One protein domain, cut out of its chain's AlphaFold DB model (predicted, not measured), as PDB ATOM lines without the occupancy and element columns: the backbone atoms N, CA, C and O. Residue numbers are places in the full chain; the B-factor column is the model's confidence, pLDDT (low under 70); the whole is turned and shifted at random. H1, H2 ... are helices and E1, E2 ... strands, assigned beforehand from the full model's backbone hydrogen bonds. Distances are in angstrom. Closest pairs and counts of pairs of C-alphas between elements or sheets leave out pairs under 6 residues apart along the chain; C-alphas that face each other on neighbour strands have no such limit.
ATOM      1  N   LEU A  70     -19.217  29.109 -23.131       93.06
ATOM      2  CA  LEU A  70     -19.480  27.750 -22.661       93.06
ATOM      3  C   LEU A  70     -19.251  26.731 -23.780       93.06
ATOM      4  O   LEU A  70     -19.732  26.913 -24.899       93.06
ATOM      5  N   VAL A  71     -18.602  25.617 -23.448       93.81
ATOM      6  CA  VAL A  71     -18.556  24.418 -24.293       93.81
ATOM      7  C   VAL A  71     -19.455  23.339 -23.698       93.81
ATOM      8  O   VAL A  71     -19.293  22.943 -22.543       93.81
ATOM      9  N   VAL A  72     -20.383  22.831 -24.508       95.38
ATOM     10  CA  VAL A  72     -21.249  21.697 -24.163       95.38
ATOM     11  C   VAL A  72     -20.791  20.484 -24.964       95.38
ATOM     12  O   VAL A  72     -20.845  20.493 -26.193       95.38
ATOM     13  N   VAL A  73     -20.325  19.438 -24.281       95.19
ATOM     14  CA  VAL A  73     -19.796  18.227 -24.926       95.19
ATOM     15  C   VAL A  73     -20.756  17.061 -24.729       95.19
ATOM     16  O   VAL A  73     -20.975  16.624 -23.603       95.19
ATOM     17  N   PHE A  74     -21.260  16.488 -25.819       94.75
ATOM     18  CA  PHE A  74     -21.955  15.201 -25.787       94.75
ATOM     19  C   PHE A  74     -21.023  14.092 -26.273       94.75
ATOM     20  O   PHE A  74     -20.600  14.093 -27.428       94.75
ATOM     21  N   ALA A  75     -20.683  13.147 -25.393       93.56
ATOM     22  CA  ALA A  75     -19.706  12.100 -25.689       93.56
ATOM     23  C   ALA A  75     -20.232  10.701 -25.345       93.56
ATOM     24  O   ALA A  75     -20.419  10.334 -24.184       93.56
ATOM     25  N   GLY A  76     -20.411   9.876 -26.380       91.38
ATOM     26  CA  GLY A  76     -20.772   8.465 -26.221       91.38
ATOM     27  C   GLY A  76     -19.615   7.573 -25.756       91.38
ATOM     28  O   GLY A  76     -19.861   6.469 -25.272       91.38
ATOM     29  N   ALA A  77     -18.373   8.047 -25.885       91.25
ATOM     30  CA  ALA A  77     -17.162   7.319 -25.526       91.25
ATOM     31  C   ALA A  77     -16.137   8.249 -24.837       91.25
ATOM     32  O   ALA A  77     -16.108   9.446 -25.158       91.25
ATOM     33  N   PRO A  78     -15.309   7.733 -23.906       91.81
ATOM     34  CA  PRO A  78     -14.355   8.536 -23.133       91.81
ATOM     35  C   PRO A  78     -13.376   9.348 -23.985       91.81
ATOM     36  O   PRO A  78     -12.990  10.454 -23.608       91.81
ATOM     37  N   GLU A  79     -12.970   8.804 -25.132       91.19
ATOM     38  CA  GLU A  79     -11.943   9.374 -26.003       91.19
ATOM     39  C   GLU A  79     -12.353  10.757 -26.513       91.19
ATOM     40  O   GLU A  79     -11.541  11.680 -26.511       91.19
ATOM     41  N   TYR A  80     -13.625  10.926 -26.885       90.75
ATOM     42  CA  TYR A  80     -14.127  12.197 -27.404       90.75
ATOM     43  C   TYR A  80     -14.171  13.278 -26.327       90.75
ATOM     44  O   TYR A  80     -13.764  14.406 -26.588       90.75
ATOM     45  N   LEU A  81     -14.599  12.938 -25.106       93.19
ATOM     46  CA  LEU A  81     -14.563  13.881 -23.988       93.19
ATOM     47  C   LEU A  81     -13.119  14.293 -23.671       93.19
ATOM     48  O   LEU A  81     -12.839  15.478 -23.488       93.19
ATOM     49  N   ARG A  82     -12.197  13.323 -23.646       91.94
ATOM     50  CA  ARG A  82     -10.781  13.577 -23.359       91.94
ATOM     51  C   ARG A  82     -10.165  14.564 -24.350       91.94
ATOM     52  O   ARG A  82      -9.465  15.470 -23.918       91.94
ATOM     53  N   LEU A  83     -10.473  14.445 -25.643       91.81
ATOM     54  CA  LEU A  83      -9.981  15.384 -26.657       91.81
ATOM     55  C   LEU A  83     -10.395  16.832 -26.353       91.81
ATOM     56  O   LEU A  83      -9.559  17.727 -26.418       91.81
ATOM     57  N   TRP A  84     -11.655  17.074 -25.981       92.75
ATOM     58  CA  TRP A  84     -12.127  18.422 -25.634       92.75
ATOM     59  C   TRP A  84     -11.477  18.953 -24.355       92.75
ATOM     60  O   TRP A  84     -11.082  20.120 -24.295       92.75
ATOM     61  N   LEU A  85     -11.308  18.094 -23.352       92.56
ATOM     62  CA  LEU A  85     -10.651  18.461 -22.101       92.56
ATOM     63  C   LEU A  85      -9.173  18.811 -22.301       92.56
ATOM     64  O   LEU A  85      -8.709  19.824 -21.790       92.56
ATOM     65  N   GLU A  86      -8.432  17.995 -23.047       90.88
ATOM     66  CA  GLU A  86      -6.987  18.167 -23.231       90.88
ATOM     67  C   GLU A  86      -6.648  19.293 -24.207       90.88
ATOM     68  O   GLU A  86      -5.650  19.987 -24.018       90.88
ATOM     69  N   GLN A  87      -7.462  19.481 -25.246       89.94
ATOM     70  CA  GLN A  87      -7.138  20.406 -26.329       89.94
ATOM     71  C   GLN A  87      -7.819  21.770 -26.213       89.94
ATOM     72  O   GLN A  87      -7.316  22.730 -26.794       89.94
ATOM     73  N   VAL A  88      -8.935  21.871 -25.483       91.06
ATOM     74  CA  VAL A  88      -9.688  23.128 -25.344       91.06
ATOM     75  C   VAL A  88      -9.761  23.563 -23.887       91.06
ATOM     76  O   VAL A  88      -9.290  24.643 -23.536       91.06
ATOM     77  N   GLN A  89     -10.289  22.718 -23.003       92.44
ATOM     78  CA  GLN A  89     -10.460  23.111 -21.603       92.44
ATOM     79  C   GLN A  89      -9.109  23.372 -20.921       92.44
ATOM     80  O   GLN A  89      -8.935  24.405 -20.283       92.44
ATOM     81  N   GLY A  90      -8.147  22.461 -21.065       90.75
ATOM     82  CA  GLY A  90      -6.841  22.558 -20.417       90.75
ATOM     83  C   GLY A  90      -6.037  23.794 -20.842       90.75
ATOM     84  O   GLY A  90      -5.540  24.495 -19.960       90.75
ATOM     85  N   PRO A  91      -5.903  24.082 -22.153       89.62
ATOM     86  CA  PRO A  91      -5.138  25.231 -22.635       89.62
ATOM     87  C   PRO A  91      -5.818  26.584 -22.415       89.62
ATOM     88  O   PRO A  91      -5.132  27.540 -22.063       89.62
ATOM     89  N   TYR A  92      -7.138  26.677 -22.618       89.75
ATOM     90  CA  TYR A  92      -7.847  27.967 -22.629       89.75
ATOM     91  C   TYR A  92      -8.685  28.219 -21.370       89.75
ATOM     92  O   TYR A  92      -9.122  29.339 -21.138       89.75
ATOM     93  N   GLY A  93      -8.936  27.199 -20.545       90.12
ATOM     94  CA  GLY A  93      -9.729  27.340 -19.321       90.12
ATOM     95  C   GLY A  93     -11.215  27.631 -19.554       90.12
ATOM     96  O   GLY A  93     -11.901  28.028 -18.614       90.12
ATOM     97  N   VAL A  94     -11.717  27.437 -20.777       90.69
ATOM     98  CA  VAL A  94     -13.109  27.730 -21.145       90.69
ATOM     99  C   VAL A  94     -14.070  26.892 -20.288       90.69
ATOM    100  O   VAL A  94     -13.844  25.683 -20.142       90.69
ATOM    101  N   PRO A  95     -15.145  27.485 -19.725       92.94
ATOM    102  CA  PRO A  95     -16.164  26.735 -19.001       92.94
ATOM    103  C   PRO A  95     -16.715  25.588 -19.849       92.94
ATOM    104  O   PRO A  95     -17.107  25.781 -20.999       92.94
ATOM    105  N   MET A  96     -16.751  24.385 -19.277       95.50
ATOM    106  CA  MET A  96     -17.170  23.183 -19.992       95.50
ATOM    107  C   MET A  96     -18.164  22.367 -19.175       95.50
ATOM    108  O   MET A  96     -17.978  22.161 -17.974       95.50
ATOM    109  N   VAL A  97     -19.210  21.880 -19.830       96.44
ATOM    110  CA  VAL A  97     -20.159  20.903 -19.281       96.44
ATOM    111  C   VAL A  97     -20.238  19.702 -20.214       96.44
ATOM    112  O   VAL A  97     -19.995  19.830 -21.416       96.44
ATOM    113  N   ALA A  98     -20.563  18.530 -19.672       96.94
ATOM    114  CA  ALA A  98     -20.607  17.308 -20.466       96.94
ATOM    115  C   ALA A  98     -21.866  16.472 -20.217       96.94
ATOM    116  O   ALA A  98     -22.274  16.272 -19.076       96.94
ATOM    117  N   GLY A  99     -22.438  15.937 -21.292       96.44
ATOM    118  CA  GLY A  99     -23.375  14.820 -21.273       96.44
ATOM    119  C   GLY A  99     -22.671  13.568 -21.789       96.44
ATOM    120  O   GLY A  99     -22.214  13.543 -22.933       96.44
ATOM    121  N   VAL A 100     -22.550  12.532 -20.966       96.38
ATOM    122  CA  VAL A 100     -21.785  11.324 -21.313       96.38
ATOM    123  C   VAL A 100     -22.618  10.059 -21.215       96.38
ATOM    124  O   VAL A 100     -23.563   9.976 -20.433       96.38
ATOM    125  N   SER A 101     -22.248   9.034 -21.982       93.81
ATOM    126  CA  SER A 101     -22.819   7.696 -21.807       93.81
ATOM    127  C   SER A 101     -22.465   7.109 -20.434       93.81
ATOM    128  O   SER A 101     -21.473   7.484 -19.805       93.81
ATOM    129  N   GLY A 102     -23.245   6.124 -19.976       91.88
ATOM    130  CA  GLY A 102     -22.952   5.426 -18.719       91.88
ATOM    131  C   GLY A 102     -21.598   4.702 -18.722       91.88
ATOM    132  O   GLY A 102     -20.985   4.545 -17.672       91.88
ATOM    133  N   THR A 103     -21.091   4.304 -19.894       91.62
ATOM    134  CA  THR A 103     -19.760   3.690 -20.026       91.62
ATOM    135  C   THR A 103     -18.629   4.714 -19.932       91.62
ATOM    136  O   THR A 103     -17.531   4.367 -19.499       91.62
ATOM    137  N   ALA A 104     -18.887   5.972 -20.300       93.94
ATOM    138  CA  ALA A 104     -17.928   7.066 -20.197       93.94
ATOM    139  C   ALA A 104     -17.935   7.770 -18.826       93.94
ATOM    140  O   ALA A 104     -16.960   8.442 -18.489       93.94
ATOM    141  N   ASP A 105     -18.975   7.569 -18.010       94.62
ATOM    142  CA  ASP A 105     -19.120   8.169 -16.674       94.62
ATOM    143  C   ASP A 105     -17.871   8.005 -15.773       94.62
ATOM    144  O   ASP A 105     -17.328   9.022 -15.325       94.62
ATOM    145  N   PRO A 106     -17.301   6.794 -15.567       93.31
ATOM    146  CA  PRO A 106     -16.143   6.628 -14.679       93.31
ATOM    147  C   PRO A 106     -14.924   7.465 -15.091       93.31
ATOM    148  O   PRO A 106     -14.121   7.850 -14.244       93.31
ATOM    149  N   PHE A 107     -14.800   7.765 -16.386       92.75
ATOM    150  CA  PHE A 107     -13.714   8.565 -16.945       92.75
ATOM    151  C   PHE A 107     -13.986  10.069 -16.862       92.75
ATOM    152  O   PHE A 107     -13.039  10.848 -16.809       92.75
ATOM    153  N   ALA A 108     -15.253  10.489 -16.833       93.69
ATOM    154  CA  ALA A 108     -15.642  11.893 -16.729       93.69
ATOM    155  C   ALA A 108     -15.539  12.428 -15.288       93.69
ATOM    156  O   ALA A 108     -15.170  13.584 -15.074       93.69
ATOM    157  N   ARG A 109     -15.820  11.583 -14.286       92.75
ATOM    158  CA  ARG A 109     -15.868  11.972 -12.862       92.75
ATOM    159  C   ARG A 109     -14.621  12.680 -12.325       92.75
ATOM    160  O   ARG A 109     -14.803  13.674 -11.617       92.75
ATOM    161  N   PRO A 110     -13.379  12.260 -12.642       92.12
ATOM    162  CA  PRO A 110     -12.185  12.967 -12.183       92.12
ATOM    163  C   PRO A 110     -12.129  14.430 -12.635       92.12
ATOM    164  O   PRO A 110     -11.601  15.266 -11.912       92.12
ATOM    165  N   TYR A 111     -12.700  14.757 -13.798       91.94
ATOM    166  CA  TYR A 111     -12.713  16.118 -14.341       91.94
ATOM    167  C   TYR A 111     -13.821  16.993 -13.743       91.94
ATOM    168  O   TYR A 111     -13.715  18.219 -13.761       91.94
ATOM    169  N   PHE A 112     -14.868  16.372 -13.195       91.44
ATOM    170  CA  PHE A 112     -15.971  17.055 -12.518       91.44
ATOM    171  C   PHE A 112     -15.699  17.286 -11.025       91.44
ATOM    172  O   PHE A 112     -15.958  18.369 -10.505       91.44
ATOM    173  N   HIS A 113     -15.140  16.292 -10.330       84.38
ATOM    174  CA  HIS A 113     -14.904  16.347  -8.881       84.38
ATOM    175  C   HIS A 113     -13.555  16.961  -8.477       84.38
ATOM    176  O   HIS A 113     -13.230  17.004  -7.292       84.38
ATOM    177  N   ASN A 114     -12.747  17.434  -9.428       77.88
ATOM    178  CA  ASN A 114     -11.483  18.089  -9.109       77.88
ATOM    179  C   ASN A 114     -11.725  19.531  -8.631       77.88
ATOM    180  O   ASN A 114     -11.944  20.433  -9.434       77.88
ATOM    181  N   GLU A 115     -11.658  19.753  -7.318       69.44
ATOM    182  CA  GLU A 115     -11.870  21.073  -6.705       69.44
ATOM    183  C   GLU A 115     -10.766  22.089  -7.041       69.44
ATOM    184  O   GLU A 115     -11.017  23.290  -7.066       69.44
ATOM    185  N   SER A 116      -9.542  21.627  -7.328       70.19
ATOM    186  CA  SER A 116      -8.399  22.504  -7.640       70.19
ATOM    187  C   SER A 116      -8.379  22.968  -9.097       70.19
ATOM    188  O   SER A 116      -7.872  24.043  -9.410       70.19
ATOM    189  N   ARG A 117      -8.912  22.145 -10.003       71.56
ATOM    190  CA  ARG A 117      -9.090  22.437 -11.429       71.56
ATOM    191  C   ARG A 117     -10.413  21.825 -11.854       71.56
ATOM    192  O   ARG A 117     -10.444  20.710 -12.368       71.56
ATOM    193  N   ARG A 118     -11.507  22.540 -11.601       79.75
ATOM    194  CA  ARG A 118     -12.862  22.117 -11.967       79.75
ATOM    195  C   ARG A 118     -13.041  22.209 -13.483       79.75
ATOM    196  O   ARG A 118     -13.595  23.177 -13.992       79.75
ATOM    197  N   GLN A 119     -12.496  21.225 -14.200       90.94
ATOM    198  CA  GLN A 119     -12.466  21.217 -15.663       90.94
ATOM    199  C   GLN A 119     -13.869  21.046 -16.252       90.94
ATOM    200  O   GLN A 119     -14.183  21.653 -17.270       90.94
ATOM    201  N   LEU A 120     -14.732  20.280 -15.578       94.88
ATOM    202  CA  LEU A 120     -16.159  20.211 -15.875       94.88
ATOM    203  C   LEU A 120     -16.961  20.949 -14.803       94.88
ATOM    204  O   LEU A 120     -16.910  20.623 -13.617       94.88
ATOM    205  N   SER A 121     -17.745  21.931 -15.230       93.00
ATOM    206  CA  SER A 121     -18.646  22.701 -14.368       93.00
ATOM    207  C   SER A 121     -19.953  21.961 -14.076       93.00
ATOM    208  O   SER A 121     -20.540  22.166 -13.010       93.00
ATOM    209  N   GLY A 122     -20.358  21.063 -14.976       93.19
ATOM    210  CA  GLY A 122     -21.588  20.278 -14.931       93.19
ATOM    211  C   GLY A 122     -21.420  18.967 -15.696       93.19
ATOM    212  O   GLY A 122     -20.654  18.902 -16.663       93.19
ATOM    213  N   LEU A 123     -22.109  17.922 -15.240       95.00
ATOM    214  CA  LEU A 123     -21.999  16.579 -15.794       95.00
ATOM    215  C   LEU A 123     -23.357  15.866 -15.726       95.00
ATOM    216  O   LEU A 123     -23.911  15.702 -14.643       95.00
ATOM    217  N   ILE A 124     -23.857  15.419 -16.876       95.50
ATOM    218  CA  ILE A 124     -25.028  14.546 -17.012       95.50
ATOM    219  C   ILE A 124     -24.521  13.172 -17.448       95.50
ATOM    220  O   ILE A 124     -23.778  13.073 -18.428       95.50
ATOM    221  N   THR A 125     -24.890  12.110 -16.728       94.25
ATOM    222  CA  THR A 125     -24.348  10.767 -16.985       94.25
ATOM    223  C   THR A 125     -25.432   9.742 -17.268       94.25
ATOM    224  O   THR A 125     -26.346   9.500 -16.477       94.25
ATOM    225  N   GLY A 126     -25.290   9.096 -18.424       90.81
ATOM    226  CA  GLY A 126     -26.162   8.034 -18.881       90.81
ATOM    227  C   GLY A 126     -27.641   8.396 -18.803       90.81
ATOM    228  O   GLY A 126     -28.054   9.548 -18.904       90.81
ATOM    229  N   PHE A 127     -28.440   7.355 -18.629       87.31
ATOM    230  CA  PHE A 127     -29.885   7.462 -18.664       87.31
ATOM    231  C   PHE A 127     -30.468   8.050 -17.369       87.31
ATOM    232  O   PHE A 127     -31.392   8.851 -17.408       87.31
ATOM    233  N   VAL A 128     -29.867   7.706 -16.224       89.06
ATOM    234  CA  VAL A 128     -30.291   8.203 -14.906       89.06
ATOM    235  C   VAL A 128     -30.075   9.711 -14.793       89.06
ATOM    236  O   VAL A 128     -30.995  10.425 -14.411       89.06
ATOM    237  N   GLY A 129     -28.896  10.211 -15.178       91.38
ATOM    238  CA  GLY A 129     -28.619  11.646 -15.141       91.38
ATOM    239  C   GLY A 129     -29.490  12.437 -16.117       91.38
ATOM    240  O   GLY A 129     -29.911  13.542 -15.795       91.38
ATOM    241  N   ALA A 130     -29.795  11.872 -17.291       91.81
ATOM    242  CA  ALA A 130     -30.704  12.502 -18.249       91.81
ATOM    243  C   ALA A 130     -32.137  12.610 -17.698       91.81
ATOM    244  O   ALA A 130     -32.752  13.663 -17.802       91.81
ATOM    245  N   ALA A 131     -32.643  11.560 -17.047       91.88
ATOM    246  CA  ALA A 131     -33.969  11.580 -16.431       91.88
ATOM    247  C   ALA A 131     -34.056  12.550 -15.241       91.88
ATOM    248  O   ALA A 131     -35.085  13.185 -15.017       91.88
ATOM    249  N   GLU A 132     -32.978  12.677 -14.464       91.62
ATOM    250  CA  GLU A 132     -32.901  13.677 -13.400       91.62
ATOM    251  C   GLU A 132     -32.884  15.099 -13.971       91.62
ATOM    252  O   GLU A 132     -33.574  15.971 -13.448       91.62
ATOM    253  N   TYR A 133     -32.179  15.317 -15.086       92.12
ATOM    254  CA  TYR A 133     -32.214  16.589 -15.803       92.12
ATOM    255  C   TYR A 133     -33.625  16.937 -16.299       92.12
ATOM    256  O   TYR A 133     -34.092  18.033 -16.009       92.12
ATOM    257  N   GLU A 134     -34.325  16.007 -16.957       92.75
ATOM    258  CA  GLU A 134     -35.720  16.181 -17.412       92.75
ATOM    259  C   GLU A 134     -36.672  16.534 -16.253       92.75
ATOM    260  O   GLU A 134     -37.497  17.447 -16.338       92.75
ATOM    261  N   ARG A 135     -36.525  15.858 -15.106       91.62
ATOM    262  CA  ARG A 135     -37.310  16.181 -13.905       91.62
ATOM    263  C   ARG A 135     -37.025  17.579 -13.371       91.62
ATOM    264  O   ARG A 135     -37.949  18.258 -12.929       91.62
ATOM    265  N   LEU A 136     -35.760  17.993 -13.373       93.00
ATOM    266  CA  LEU A 136     -35.350  19.316 -12.903       93.00
ATOM    267  C   LEU A 136     -35.734  20.429 -13.885       93.00
ATOM    268  O   LEU A 136     -36.010  21.541 -13.436       93.00
ATOM    269  N   SER A 137     -35.774  20.148 -15.191       90.88
ATOM    270  CA  SER A 137     -36.248  21.095 -16.207       90.88
ATOM    271  C   SER A 137     -37.772  21.232 -16.220       90.88
ATOM    272  O   SER A 137     -38.282  22.225 -16.731       90.88
ATOM    273  N   GLY A 138     -38.497  20.284 -15.618       90.69
ATOM    274  CA  GLY A 138     -39.961  20.258 -15.605       90.69
ATOM    275  C   GLY A 138     -40.572  19.688 -16.887       90.69
ATOM    276  O   GLY A 138     -41.786  19.767 -17.067       90.69
ATOM    277  N   GLU A 139     -39.747  19.096 -17.748       86.88
ATOM    278  CA  GLU A 139     -40.136  18.518 -19.031       86.88
ATOM    279  C   GLU A 139     -39.764  17.036 -19.025       86.88
ATOM    280  O   GLU A 139     -38.652  16.648 -19.382       86.88
ATOM    281  N   GLU A 140     -40.695  16.198 -18.560       87.12
ATOM    282  CA  GLU A 140     -40.507  14.749 -18.582       87.12
ATOM    283  C   GLU A 140     -40.461  14.251 -20.029       87.12
ATOM    284  O   GLU A 140     -41.386  14.474 -20.812       87.12
ATOM    285  N   GLY A 141     -39.382  13.558 -20.374       86.25
ATOM    286  CA  GLY A 141     -39.104  13.125 -21.730       86.25
ATOM    287  C   GLY A 141     -38.788  11.632 -21.822       86.25
ATOM    288  O   GLY A 141     -39.172  10.822 -20.963       86.25
TER     289      GLY A 141
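This is residues 70 to 141 of the 179 residues of an uncharacterized protein of Chloroflexi bacterium (UniProt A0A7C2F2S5). A small parallel sheet, in order E1 E2 E3, has H1 and H2 side by side over one face and H3 on the other, three layers. The 72 printed residues hold, in order, E1 H1 E2 H2 E3 H3, a mixed class. The whole is compact, radius of gyration of the C-alphas 12.2 A, spanning 37 by 21 by 19 A.

Find C-alpha 71 at (-18.556, 24.418, -24.293), where E1, residues 71 to 75, begins. Then come H1, 78 to 92, 20.5 A long; E2, 96 to 100; H2, 105 to 112; E3, 122 to 125; and H3, 126 to 137, 16.7 A long, ending at (-36.248, 21.095, -16.207).

Look for N 73 and O 97, 2.9 A, across E1 and E2, and N 98 and O 122, 3.0 A, across E2 and E3. E1, H1, E2 and E2, H2, E3 are strand-helix-strand units, parallel neighbours with a helix between, their crossovers right-handed. H1, with residues 78 to 81 alone, only just touches H2, 3 C-alpha pairs within 8 A, the closest Pro 78 and Phe 107, 6.2 A. Every O i to N i+4 pair is within hydrogen-bond range in H3, 8 of 11 in H1, 2 of 4 in H2.

The farthest C-alphas, Pro 91 and Glu 140, are 37.1 A apart. The printed part has no cut and no long link; residue 115 has pLDDT under 70.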